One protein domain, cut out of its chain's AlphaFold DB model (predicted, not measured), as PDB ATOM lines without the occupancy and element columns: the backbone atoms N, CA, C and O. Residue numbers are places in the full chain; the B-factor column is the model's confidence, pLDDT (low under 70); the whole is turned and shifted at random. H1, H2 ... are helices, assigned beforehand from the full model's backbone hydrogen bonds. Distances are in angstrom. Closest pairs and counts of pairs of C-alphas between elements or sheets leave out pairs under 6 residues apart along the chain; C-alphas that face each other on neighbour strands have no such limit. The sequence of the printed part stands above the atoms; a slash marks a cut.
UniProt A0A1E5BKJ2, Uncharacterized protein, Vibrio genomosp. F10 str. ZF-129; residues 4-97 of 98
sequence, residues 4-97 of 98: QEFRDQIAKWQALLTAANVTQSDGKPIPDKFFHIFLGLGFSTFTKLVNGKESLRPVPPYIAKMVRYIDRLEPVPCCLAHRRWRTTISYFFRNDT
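What this domain is: This is residues 4 to 97 of the 98 residues of an uncharacterized protein of Vibrio genomosp. F10 str. ZF-129 (UniProt A0A1E5BKJ2). The long helix H1 has short H3 across its first end and H2 crosswise near its middle, while H4 runs roughly along it without touching and H5 stands apart, crosswise, toward its last residues. The 94 printed residues hold five named helices, H1 to H5 in order, and no named strand: all helix, compact, radius of gyration of the C-alphas 14.0 A, spans 38 by 32 by 19 A.

Where its parts are: H1, residues 4 to 19, begins at C-alpha (-26.458, 40.673, 15.476) and measures 22.5 A. H2 is 33 to 38, 9.0 A; H3 43 to 51, 11.8 A; H4 61 to 73, 18.4 A; H5 82 to 95, 20.7 A, ending at C-alpha (-5.139, 54.227, 35.282).

How they stand to each other: H1 and H3 touch only at their ends, about perpendicular at 81 degrees; closest C-alphas Arg 7 and Val 50, 6.0 A. H2 and H3 touch only at the corner, C-alphas His 36 and Phe 46, 5.7 A. H1 and H4 are near each other. O i to N i+4 pairs are within hydrogen-bond range throughout H1, H3 and H4, in H2 1 of 2, in H5 9 of 10.

The domain as a whole: The printed part has no cut. H1 to H2 is a long link. Residues 52 to 57 and 73 to 97 have pLDDT under 70.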
ATOM      1  N   GLN A   4     -25.600  39.496  15.548       83.12
ATOM      2  CA  GLN A   4     -26.458  40.673  15.476       83.12
ATOM      3  C   GLN A   4     -26.841  41.163  16.877       83.12
ATOM      4  O   GLN A   4     -26.578  42.314  17.194       83.12
ATOM      5  N   GLU A   5     -27.313  40.270  17.754       85.31
ATOM      6  CA  GLU A   5     -27.612  40.610  19.156       85.31
ATOM      7  C   GLU A   5     -26.387  41.193  19.876       85.31
ATOM      8  O   GLU A   5     -26.509  42.126  20.660       85.31
ATOM      9  N   PHE A   6     -25.191  40.668  19.599       86.31
ATOM     10  CA  PHE A   6     -23.955  41.205  20.162       86.31
ATOM     11  C   PHE A   6     -23.678  42.637  19.688       86.31
ATOM     12  O   PHE A   6     -23.346  43.494  20.502       86.31
ATOM     13  N   ARG A   7     -23.834  42.915  18.387       85.44
ATOM     14  CA  ARG A   7     -23.667  44.263  17.819       85.44
ATOM     15  C   ARG A   7     -24.657  45.253  18.414       85.44
ATOM     16  O   ARG A   7     -24.248  46.337  18.820       85.44
ATOM     17  N   ASP A   8     -25.922  44.857  18.499       87.62
ATOM     18  CA  ASP A   8     -26.981  45.688  19.067       87.62
ATOM     19  C   ASP A   8     -26.678  46.005  20.540       87.62
ATOM     20  O   ASP A   8     -26.875  47.135  20.991       87.62
ATOM     21  N   GLN A   9     -26.090  45.052  21.272       86.44
ATOM     22  CA  GLN A   9     -25.663  45.262  22.652       86.44
ATOM     23  C   GLN A   9     -24.507  46.262  22.778       86.44
ATOM     24  O   GLN A   9     -24.555  47.153  23.627       86.44
ATOM     25  N   ILE A  10     -23.484  46.161  21.919       87.31
ATOM     26  CA  ILE A  10     -22.390  47.144  21.893       87.31
ATOM     27  C   ILE A  10     -22.934  48.541  21.570       87.31
ATOM     28  O   ILE A  10     -22.585  49.501  22.258       87.31
ATOM     29  N   ALA A  11     -23.829  48.653  20.584       87.12
ATOM     30  CA  ALA A  11     -24.459  49.919  20.214       87.12
ATOM     31  C   ALA A  11     -25.278  50.514  21.371       87.12
ATOM     32  O   ALA A  11     -25.201  51.714  21.644       87.12
ATOM     33  N   LYS A  12     -26.009  49.673  22.115       87.69
ATOM     34  CA  LYS A  12     -26.723  50.087  23.329       87.69
ATOM     35  C   LYS A  12     -25.758  50.651  24.372       87.69
ATOM     36  O   LYS A  12     -25.993  51.735  24.903       87.69
ATOM     37  N   TRP A  13     -24.658  49.957  24.654       85.62
ATOM     38  CA  TRP A  13     -23.669  50.434  25.620       85.62
ATOM     39  C   TRP A  13     -22.993  51.732  25.173       85.62
ATOM     40  O   TRP A  13     -22.803  52.620  25.999       85.62
ATOM     41  N   GLN A  14     -22.692  51.896  23.883       84.31
ATOM     42  CA  GLN A  14     -22.203  53.167  23.338       84.31
ATOM     43  C   GLN A  14     -23.191  54.306  23.596       84.31
ATOM     44  O   GLN A  14     -22.797  55.338  24.134       84.31
ATOM     45  N   ALA A  15     -24.475  54.098  23.295       85.38
ATOM     46  CA  ALA A  15     -25.510  55.097  23.539       85.38
ATOM     47  C   ALA A  15     -25.610  55.476  25.026       85.38
ATOM     48  O   ALA A  15     -25.749  56.654  25.354       85.38
ATOM     49  N   LEU A  16     -25.468  54.504  25.935       81.62
ATOM     50  CA  LEU A  16     -25.433  54.760  27.379       81.62
ATOM     51  C   LEU A  16     -24.211  55.581  27.799       81.62
ATOM     52  O   LEU A  16     -24.341  56.476  28.632       81.62
ATOM     53  N   LEU A  17     -23.033  55.309  27.230       80.31
ATOM     54  CA  LEU A  17     -21.820  56.086  27.506       80.31
ATOM     55  C   LEU A  17     -21.966  57.530  27.028       80.31
ATOM     56  O   LEU A  17     -21.626  58.454  27.772       80.31
ATOM     57  N   THR A  18     -22.531  57.721  25.834       81.12
ATOM     58  CA  THR A  18     -22.835  59.045  25.284       81.12
ATOM     59  C   THR A  18     -23.848  59.786  26.157       81.12
ATOM     60  O   THR A  18     -23.584  60.915  26.561       81.12
ATOM     61  N   ALA A  19     -24.961  59.148  26.533       79.50
ATOM     62  CA  ALA A  19     -25.976  59.744  27.407       79.50
ATOM     63  C   ALA A  19     -25.422  60.089  28.800       79.50
ATOM     64  O   ALA A  19     -25.782  61.101  29.400       79.50
ATOM     65  N   ALA A  20     -24.502  59.272  29.314       78.62
ATOM     66  CA  ALA A  20     -23.842  59.499  30.590       78.62
ATOM     67  C   ALA A  20     -22.686  60.514  30.515       78.62
ATOM     68  O   ALA A  20     -22.031  60.719  31.541       78.62
ATOM     69  N   ASN A  21     -22.426  61.143  29.359       79.88
ATOM     70  CA  ASN A  21     -21.296  62.052  29.120       79.88
ATOM     71  C   ASN A  21     -19.954  61.457  29.581       79.88
ATOM     72  O   ASN A  21     -19.149  62.130  30.226       79.88
ATOM     73  N   VAL A  22     -19.742  60.162  29.332       77.56
ATOM     74  CA  VAL A  22     -18.474  59.502  29.650       77.56
ATOM     75  C   VAL A  22     -17.540  59.680  28.461       77.56
ATOM     76  O   VAL A  22     -17.756  59.109  27.394       77.56
ATOM     77  N   THR A  23     -16.493  60.467  28.661       81.19
ATOM     78  CA  THR A  23     -15.438  60.710  27.676       81.19
ATOM     79  C   THR A  23     -14.106  60.172  28.184       81.19
ATOM     80  O   THR A  23     -13.936  59.911  29.379       81.19
ATOM     81  N   GLN A  24     -13.133  60.045  27.285       78.06
ATOM     82  CA  GLN A  24     -11.728  59.964  27.680       78.06
ATOM     83  C   GLN A  24     -11.295  61.228  28.442       78.06
ATOM     84  O   GLN A  24     -11.979  62.257  28.400       78.06
ATOM     85  N   SER A  25     -10.137  61.157  29.107       74.62
ATOM     86  CA  SER A  25      -9.460  62.301  29.747       74.62
ATOM     87  C   SER A  25      -9.350  63.517  28.823       74.62
ATOM     88  O   SER A  25      -9.464  64.651  29.275       74.62
ATOM     89  N   ASP A  26      -9.206  63.259  27.524       77.00
ATOM     90  CA  ASP A  26      -9.010  64.268  26.483       77.00
ATOM     91  C   ASP A  26     -10.337  64.829  25.936       77.00
ATOM     92  O   ASP A  26     -10.349  65.533  24.929       77.00
ATOM     93  N   GLY A  27     -11.479  64.453  26.523       75.31
ATOM     94  CA  GLY A  27     -12.814  64.853  26.062       75.31
ATOM     95  C   GLY A  27     -13.311  64.114  24.813       75.31
ATOM     96  O   GLY A  27     -14.418  64.368  24.344       75.31
ATOM     97  N   LYS A  28     -12.528  63.174  24.274       79.75
ATOM     98  CA  LYS A  28     -12.909  62.367  23.106       79.75
ATOM     99  C   LYS A  28     -13.928  61.276  23.473       79.75
ATOM    100  O   LYS A  28     -13.907  60.775  24.604       79.75
ATOM    101  N   PRO A  29     -14.805  60.873  22.535       79.81
ATOM    102  CA  PRO A  29     -15.701  59.742  22.738       79.81
ATOM    103  C   PRO A  29     -14.910  58.442  22.900       79.81
ATOM    104  O   PRO A  29     -13.824  58.281  22.341       79.81
ATOM    105  N   ILE A  30     -15.472  57.502  23.658       81.44
ATOM    106  CA  ILE A  30     -14.865  56.187  23.859       81.44
ATOM    107  C   ILE A  30     -14.878  55.424  22.522       81.44
ATOM    108  O   ILE A  30     -15.956  55.212  21.967       81.44
ATOM    109  N   PRO A  31     -13.716  54.995  21.996       83.00
ATOM    110  CA  PRO A  31     -13.657  54.269  20.733       83.00
ATOM    111  C   PRO A  31     -14.183  52.839  20.891       83.00
ATOM    112  O   PRO A  31     -14.001  52.220  21.935       83.00
ATOM    113  N   ASP A  32     -14.703  52.246  19.817       79.69
ATOM    114  CA  ASP A  32     -15.229  50.867  19.796       79.69
ATOM    115  C   ASP A  32     -14.204  49.828  20.256       79.69
ATOM    116  O   ASP A  32     -14.534  48.794  20.838       79.69
ATOM    117  N   LYS A  33     -12.919  50.131  20.044       80.44
ATOM    118  CA  LYS A  33     -11.809  49.310  20.527       80.44
ATOM    119  C   LYS A  33     -11.834  49.164  22.052       80.44
ATOM    120  O   LYS A  33     -11.371  48.154  22.547       80.44
ATOM    121  N   PHE A  34     -12.409  50.076  22.821       84.38
ATOM    122  CA  PHE A  34     -12.527  49.901  24.269       84.38
ATOM    123  C   PHE A  34     -13.250  48.597  24.653       84.38
ATOM    124  O   PHE A  34     -12.838  47.905  25.584       84.38
ATOM    125  N   PHE A  35     -14.274  48.197  23.893       82.94
ATOM    126  CA  PHE A  35     -15.091  47.034  24.233       82.94
ATOM    127  C   PHE A  35     -14.343  45.702  24.113       82.94
ATOM    128  O   PHE A  35     -14.667  44.777  24.855       82.94
ATOM    129  N   HIS A  36     -13.321  45.584  23.249       83.56
ATOM    130  CA  HIS A  36     -12.515  44.354  23.207       83.56
ATOM    131  C   HIS A  36     -11.686  44.182  24.483       83.56
ATOM    132  O   HIS A  36     -11.620  43.077  25.012       83.56
ATOM    133  N   ILE A  37     -11.130  45.273  25.020       82.31
ATOM    134  CA  ILE A  37     -10.376  45.263  26.280       82.31
ATOM    135  C   ILE A  37     -11.326  44.987  27.445       82.31
ATOM    136  O   ILE A  37     -11.076  44.095  28.251       82.31
ATOM    137  N   PHE A  38     -12.454  45.698  27.490       81.75
ATOM    138  CA  PHE A  38     -13.456  45.558  28.545       81.75
ATOM    139  C   PHE A  38     -14.018  44.133  28.649       81.75
ATOM    140  O   PHE A  38     -14.194  43.607  29.745       81.75
ATOM    141  N   LEU A  39     -14.264  43.485  27.510       82.56
ATOM    142  CA  LEU A  39     -14.748  42.106  27.458       82.56
ATOM    143  C   LEU A  39     -13.623  41.060  27.588       82.56
ATOM    144  O   LEU A  39     -13.915  39.864  27.574       82.56
ATOM    145  N   GLY A  40     -12.355  41.477  27.692       82.56
ATOM    146  CA  GLY A  40     -11.204  40.571  27.759       82.56
ATOM    147  C   GLY A  40     -11.019  39.732  26.491       82.56
ATOM    148  O   GLY A  40     -10.626  38.568  26.562       82.56
ATOM    149  N   LEU A  41     -11.354  40.288  25.326       84.75
ATOM    150  CA  LEU A  41     -11.324  39.607  24.032       84.75
ATOM    151  C   LEU A  41     -10.143  40.080  23.198       84.75
ATOM    152  O   LEU A  41      -9.866  41.271  23.109       84.75
ATOM    153  N   GLY A  42      -9.508  39.153  22.481       85.19
ATOM    154  CA  GLY A  42      -8.537  39.523  21.454       85.19
ATOM    155  C   GLY A  42      -9.168  40.444  20.403       85.19
ATOM    156  O   GLY A  42     -10.293  40.209  19.955       85.19
ATOM    157  N   PHE A  43      -8.429  41.470  19.974       83.56
ATOM    158  CA  PHE A  43      -8.901  42.458  18.995       83.56
ATOM    159  C   PHE A  43      -9.371  41.818  17.678       83.56
ATOM    160  O   PHE A  43     -10.371  42.240  17.092       83.56
ATOM    161  N   SER A  44      -8.699  40.751  17.239       82.69
ATOM    162  CA  SER A  44      -9.082  39.969  16.059       82.69
ATOM    163  C   SER A  44     -10.440  39.281  16.232       82.69
ATOM    164  O   SER A  44     -11.267  39.309  15.322       82.69
ATOM    165  N   THR A  45     -10.710  38.712  17.410       82.75
ATOM    166  CA  THR A  45     -11.998  38.092  17.751       82.75
ATOM    167  C   THR A  45     -13.105  39.136  17.817       82.75
ATOM    168  O   THR A  45     -14.162  38.939  17.225       82.75
ATOM    169  N   PHE A  46     -12.854  40.271  18.472       86.19
ATOM    170  CA  PHE A  46     -13.806  41.379  18.524       86.19
ATOM    171  C   PHE A  46     -14.156  41.891  17.124       86.19
ATOM    172  O   PHE A  46     -15.330  41.984  16.779       86.19
ATOM    173  N   THR A  47     -13.149  42.125  16.281       84.25
ATOM    174  CA  THR A  47     -13.351  42.599  14.906       84.25
ATOM    175  C   THR A  47     -14.186  41.614  14.085       84.25
ATOM    176  O   THR A  47     -15.058  42.036  13.330       84.25
ATOM    177  N   LYS A  48     -14.003  40.299  14.269       83.44
ATOM    178  CA  LYS A  48     -14.823  39.269  13.604       83.44
ATOM    179  C   LYS A  48     -16.289  39.302  14.044       83.44
ATOM    180  O   LYS A  48     -17.176  39.189  13.199       83.44
ATOM    181  N   LEU A  49     -16.538  39.477  15.342       81.94
ATOM    182  CA  LEU A  49     -17.887  39.558  15.910       81.94
ATOM    183  C   LEU A  49     -18.602  40.853  15.495       81.94
ATOM    184  O   LEU A  49     -19.779  40.820  15.142       81.94
ATOM    185  N   VAL A  50     -17.880  41.978  15.468       81.38
ATOM    186  CA  VAL A  50     -18.426  43.290  15.090       81.38
ATOM    187  C   VAL A  50     -18.595  43.442  13.587       81.38
ATOM    188  O   VAL A  50     -19.599  43.998  13.165       81.38
ATOM    189  N   ASN A  51     -17.692  42.935  12.745       79.56
ATOM    190  CA  ASN A  51     -17.789  43.142  11.295       79.56
ATOM    191  C   ASN A  51     -18.632  42.094  10.572       79.56
ATOM    192  O   ASN A  51     -19.033  42.361   9.443       79.56
ATOM    193  N   GLY A  52     -18.984  40.968  11.209       61.38
ATOM    194  CA  GLY A  52     -20.034  40.032  10.768       61.38
ATOM    195  C   GLY A  52     -19.832  39.361   9.400       61.38
ATOM    196  O   GLY A  52     -20.535  38.409   9.089       61.38
ATOM    197  N   LYS A  53     -18.866  39.813   8.595       55.62
ATOM    198  CA  LYS A  53     -18.599  39.338   7.234       55.62
ATOM    199  C   LYS A  53     -17.861  37.998   7.198       55.62
ATOM    200  O   LYS A  53     -17.934  37.314   6.189       55.62
ATOM    201  N   GLU A  54     -17.190  37.603   8.283       53.12
ATOM    202  CA  GLU A  54     -16.334  36.401   8.299       53.12
ATOM    203  C   GLU A  54     -16.739  35.337   9.330       53.12
ATOM    204  O   GLU A  54     -16.231  34.217   9.296       53.12
ATOM    205  N   SER A  55     -17.652  35.643  10.257       52.53
ATOM    206  CA  SER A  55     -18.042  34.701  11.309       52.53
ATOM    207  C   SER A  55     -19.483  34.243  11.124       52.53
ATOM    208  O   SER A  55     -20.400  34.779  11.737       52.53
ATOM    209  N   LEU A  56     -19.672  33.172  10.348       57.44
ATOM    210  CA  LEU A  56     -20.877  32.326  10.425       57.44
ATOM    211  C   LEU A  56     -21.024  31.662  11.806       57.44
ATOM    212  O   LEU A  56     -22.065  31.098  12.130       57.44
ATOM    213  N   ARG A  57     -19.961  31.693  12.621       66.88
ATOM    214  CA  ARG A  57     -19.937  31.055  13.930       66.88
ATOM    215  C   ARG A  57     -20.656  31.919  14.971       66.88
ATOM    216  O   ARG A  57     -20.490  33.145  14.963       66.88
ATOM    217  N   PRO A  58     -21.423  31.280  15.870       76.00
ATOM    218  CA  PRO A  58     -22.081  31.961  16.971       76.00
ATOM    219  C   PRO A  58     -21.057  32.546  17.946       76.00
ATOM    220  O   PRO A  58     -19.932  32.051  18.064       76.00
ATOM    221  N   VAL A  59     -21.481  33.575  18.679       82.31
ATOM    222  CA  VAL A  59     -20.699  34.174  19.763       82.31
ATOM    223  C   VAL A  59     -20.296  33.074  20.759       82.31
ATOM    224  O   VAL A  59     -21.174  32.351  21.245       82.31
ATOM    225  N   PRO A  60     -19.000  32.932  21.095       84.62
ATOM    226  CA  PRO A  60     -18.549  31.948  22.067       84.62
ATOM    227  C   PRO A  60     -19.313  32.036  23.405       84.62
ATOM    228  O   PRO A  60     -19.579  33.141  23.890       84.62
ATOM    229  N   PRO A  61     -19.621  30.899  24.062       85.94
ATOM    230  CA  PRO A  61     -20.467  30.882  25.259       85.94
ATOM    231  C   PRO A  61     -19.957  31.746  26.415       85.94
ATOM    232  O   PRO A  61     -20.758  32.325  27.145       85.94
ATOM    233  N   TYR A  62     -18.638  31.850  26.595       84.81
ATOM    234  CA  TYR A  62     -18.050  32.664  27.661       84.81
ATOM    235  C   TYR A  62     -18.283  34.167  27.435       84.81
ATOM    236  O   TYR A  62     -18.604  34.879  28.383       84.81
ATOM    237  N   ILE A  63     -18.226  34.630  26.181       86.19
ATOM    238  CA  ILE A  63     -18.524  36.020  25.810       86.19
ATOM    239  C   ILE A  63     -20.000  36.301  26.046       86.19
ATOM    240  O   ILE A  63     -20.350  37.275  26.697       86.19
ATOM    241  N   ALA A  64     -20.872  35.399  25.589       86.31
ATOM    242  CA  ALA A  64     -22.305  35.533  25.812       86.31
ATOM    243  C   ALA A  64     -22.654  35.574  27.313       86.31
ATOM    244  O   ALA A  64     -23.545  36.323  27.709       86.31
ATOM    245  N   LYS A  65     -21.954  34.806  28.162       86.00
ATOM    246  CA  LYS A  65     -22.095  34.875  29.628       86.00
ATOM    247  C   LYS A  65     -21.640  36.224  30.188       86.00
ATOM    248  O   LYS A  65     -22.365  36.786  31.000       86.00
ATOM    249  N   MET A  66     -20.491  36.739  29.748       84.50
ATOM    250  CA  MET A  66     -19.973  38.053  30.160       84.50
ATOM    251  C   MET A  66     -20.946  39.171  29.790       84.50
ATOM    252  O   MET A  66     -21.347  39.938  30.656       84.50
ATOM    253  N   VAL A  67     -21.402  39.205  28.536       85.31
ATOM    254  CA  VAL A  67     -22.374  40.196  28.049       85.31
ATOM    255  C   VAL A  67     -23.670  40.124  28.860       85.31
ATOM    256  O   VAL A  67     -24.116  41.129  29.396       85.31
ATOM    257  N   ARG A  68     -24.222  38.921  29.073       85.12
ATOM    258  CA  ARG A  68     -25.420  38.735  29.916       85.12
ATOM    259  C   ARG A  68     -25.215  39.175  31.364       85.12
ATOM    260  O   ARG A  68     -26.162  39.616  32.007       85.12
ATOM    261  N   TYR A  69     -24.017  38.989  31.909       82.88
ATOM    262  CA  TYR A  69     -23.693  39.437  33.258       82.88
ATOM    263  C   TYR A  69     -23.647  40.965  33.327       82.88
ATOM    264  O   TYR A  69     -24.262  41.549  34.214       82.88
ATOM    265  N   ILE A  70     -22.995  41.603  32.356       81.31
ATOM    266  CA  ILE A  70     -22.929  43.060  32.201       81.31
ATOM    267  C   ILE A  70     -24.341  43.654  32.068       81.31
ATOM    268  O   ILE A  70     -24.653  44.625  32.751       81.31
ATOM    269  N   ASP A  71     -25.223  43.017  31.300       81.12
ATOM    270  CA  ASP A  71     -26.621  43.445  31.154       81.12
ATOM    271  C   ASP A  71     -27.412  43.342  32.454       81.12
ATOM    272  O   ASP A  71     -28.244  44.190  32.751       81.12
ATOM    273  N   ARG A  72     -27.144  42.326  33.278       79.12
ATOM    274  CA  ARG A  72     -27.756  42.219  34.612       79.12
ATOM    275  C   ARG A  72     -27.230  43.267  35.590       79.12
ATOM    276  O   ARG A  72     -27.898  43.551  36.580       79.12
ATOM    277  N   LEU A  73     -26.035  43.805  35.344       69.88
ATOM    278  CA  LEU A  73     -25.492  44.939  36.089       69.88
ATOM    279  C   LEU A  73     -26.038  46.279  35.587       69.88
ATOM    280  O   LEU A  73     -25.871  47.281  36.283       69.88
ATOM    281  N   GLU A  74     -26.642  46.315  34.396       63.19
ATOM    282  CA  GLU A  74     -27.339  47.485  33.878       63.19
ATOM    283  C   GLU A  74     -28.613  47.685  34.713       63.19
ATOM    284  O   GLU A  74     -29.506  46.834  34.724       63.19
ATOM    285  N   PRO A  75     -28.698  48.760  35.504       55.12
ATOM    286  CA  PRO A  75     -29.812  48.923  36.413       55.12
ATOM    287  C   PRO A  75     -31.098  49.232  35.653       55.12
ATOM    288  O   PRO A  75     -31.161  50.175  34.865       55.12
ATOM    289  N   VAL A  76     -32.149  48.479  35.972       47.84
ATOM    290  CA  VAL A  76     -33.537  48.865  35.696       47.84
ATOM    291  C   VAL A  76     -33.752  50.296  36.233       47.84
ATOM    292  O   VAL A  76     -33.262  50.606  37.326       47.84
ATOM    293  N   PRO A  77     -34.425  51.192  35.484       45.38
ATOM    294  CA  PRO A  77     -34.543  52.608  35.818       45.38
ATOM    295  C   PRO A  77     -35.384  52.798  37.079       45.38
ATOM    296  O   PRO A  77     -36.602  52.892  37.038       45.38
ATOM    297  N   CYS A  78     -34.714  52.839  38.222       44.25
ATOM    298  CA  CYS A  78     -35.276  53.257  39.493       44.25
ATOM    299  C   CYS A  78     -34.103  53.598  40.417       44.25
ATOM    300  O   CYS A  78     -33.702  52.813  41.268       44.25
ATOM    301  N   CYS A  79     -33.503  54.765  40.164       39.00
ATOM    302  CA  CYS A  79     -32.830  55.590  41.168       39.00
ATOM    303  C   CYS A  79     -31.789  54.861  42.048       39.00
ATOM    304  O   CYS A  79     -32.143  54.450  43.140       39.00
ATOM    305  N   LEU A  80     -30.521  54.728  41.606       45.19
ATOM    306  CA  LEU A  80     -29.289  54.724  42.454       45.19
ATOM    307  C   LEU A  80     -28.036  54.166  41.747       45.19
ATOM    308  O   LEU A  80     -26.916  54.379  42.211       45.19
ATOM    309  N   ALA A  81     -28.169  53.485  40.612       45.59
ATOM    310  CA  ALA A  81     -27.069  52.681  40.067       45.59
ATOM    311  C   ALA A  81     -26.235  53.337  38.943       45.59
ATOM    312  O   ALA A  81     -25.229  52.769  38.516       45.59
ATOM    313  N   HIS A  82     -26.533  54.585  38.561       46.84
ATOM    314  CA  HIS A  82     -25.693  55.363  37.632       46.84
ATOM    315  C   HIS A  82     -24.257  55.598  38.147       46.84
ATOM    316  O   HIS A  82     -23.365  55.928  37.365       46.84
ATOM    317  N   ARG A  83     -24.005  55.416  39.455       47.19
ATOM    318  CA  ARG A  83     -22.665  55.569  40.042       47.19
ATOM    319  C   ARG A  83     -21.722  54.416  39.709       47.19
ATOM    320  O   ARG A  83     -20.553  54.681  39.458       47.19
ATOM    321  N   ARG A  84     -22.169  53.154  39.694       48.66
ATOM    322  CA  ARG A  84     -21.232  52.010  39.698       48.66
ATOM    323  C   ARG A  84     -20.517  51.828  38.355       48.66
ATOM    324  O   ARG A  84     -19.299  51.718  38.337       48.66
ATOM    325  N   TRP A  85     -21.252  51.936  37.250       52.44
ATOM    326  CA  TRP A  85     -20.692  51.900  35.893       52.44
ATOM    327  C   TRP A  85     -19.794  53.099  35.577       52.44
ATOM    328  O   TRP A  85     -18.695  52.919  35.054       52.44
ATOM    329  N   ARG A  86     -20.204  54.316  35.973       50.66
ATOM    330  CA  ARG A  86     -19.332  55.498  35.893       50.66
ATOM    331  C   ARG A  86     -18.038  55.275  36.671       50.66
ATOM    332  O   ARG A  86     -16.976  55.575  36.151       50.66
ATOM    333  N   THR A  87     -18.111  54.711  37.879       53.47
ATOM    334  CA  THR A  87     -16.921  54.496  38.716       53.47
ATOM    335  C   THR A  87     -15.957  53.511  38.065       53.47
ATOM    336  O   THR A  87     -14.781  53.829  37.953       53.47
ATOM    337  N   THR A  88     -16.430  52.360  37.576       56.16
ATOM    338  CA  THR A  88     -15.565  51.352  36.938       56.16
ATOM    339  C   THR A  88     -14.879  51.891  35.682       56.16
ATOM    340  O   THR A  88     -13.675  51.710  35.521       56.16
ATOM    341  N   ILE A  89     -15.610  52.610  34.827       58.19
ATOM    342  CA  ILE A  89     -15.055  53.159  33.584       58.19
ATOM    343  C   ILE A  89     -14.125  54.343  33.871       58.19
ATOM    344  O   ILE A  89     -13.023  54.403  33.331       58.19
ATOM    345  N   SER A  90     -14.499  55.249  34.782       54.72
ATOM    346  CA  SER A  90     -13.617  56.337  35.218       54.72
ATOM    347  C   SER A  90     -12.343  55.833  35.903       54.72
ATOM    348  O   SER A  90     -11.306  56.475  35.770       54.72
ATOM    349  N   TYR A  91     -12.390  54.705  36.619       56.66
ATOM    350  CA  TYR A  91     -11.200  54.098  37.226       56.66
ATOM    351  C   TYR A  91     -10.262  53.508  36.168       56.66
ATOM    352  O   TYR A  91      -9.048  53.629  36.292       56.66
ATOM    353  N   PHE A  92     -10.821  52.909  35.112       55.44
ATOM    354  CA  PHE A  92     -10.041  52.389  33.990       55.44
ATOM    355  C   PHE A  92      -9.333  53.526  33.238       55.44
ATOM    356  O   PHE A  92      -8.115  53.506  33.110       55.44
ATOM    357  N   PHE A  93     -10.058  54.592  32.870       53.78
ATOM    358  CA  PHE A  93      -9.465  55.746  32.178       53.78
ATOM    359  C   PHE A  93      -8.502  56.582  33.035       53.78
ATOM    360  O   PHE A  93      -7.644  57.254  32.475       53.78
ATOM    361  N   ARG A  94      -8.598  56.549  34.373       53.28
ATOM    362  CA  ARG A  94      -7.594  57.187  35.251       53.28
ATOM    363  C   ARG A  94      -6.292  56.398  35.372       53.28
ATOM    364  O   ARG A  94      -5.283  56.992  35.735       53.28
ATOM    365  N   ASN A  95      -6.313  55.089  35.128       51.00
ATOM    366  CA  ASN A  95      -5.139  54.227  35.282       51.00
ATOM    367  C   ASN A  95      -4.422  53.923  33.958       51.00
ATOM    368  O   ASN A  95      -3.303  53.431  34.004       51.00
ATOM    369  N   ASP A  96      -5.025  54.248  32.811       43.03
ATOM    370  CA  ASP A  96      -4.435  54.066  31.470       43.03
ATOM    371  C   ASP A  96      -3.489  55.223  31.055       43.03
ATOM    372  O   ASP A  96      -2.999  55.276  29.932       43.03
ATOM    373  N   THR A  97      -3.233  56.186  31.951       45.91
ATOM    374  CA  THR A  97      -2.311  57.325  31.743       45.91
ATOM    375  C   THR A  97      -0.982  57.178  32.501       45.91
ATOM    376  O   THR A  97      -0.415  58.180  32.939       45.91
TER     377      THR A  97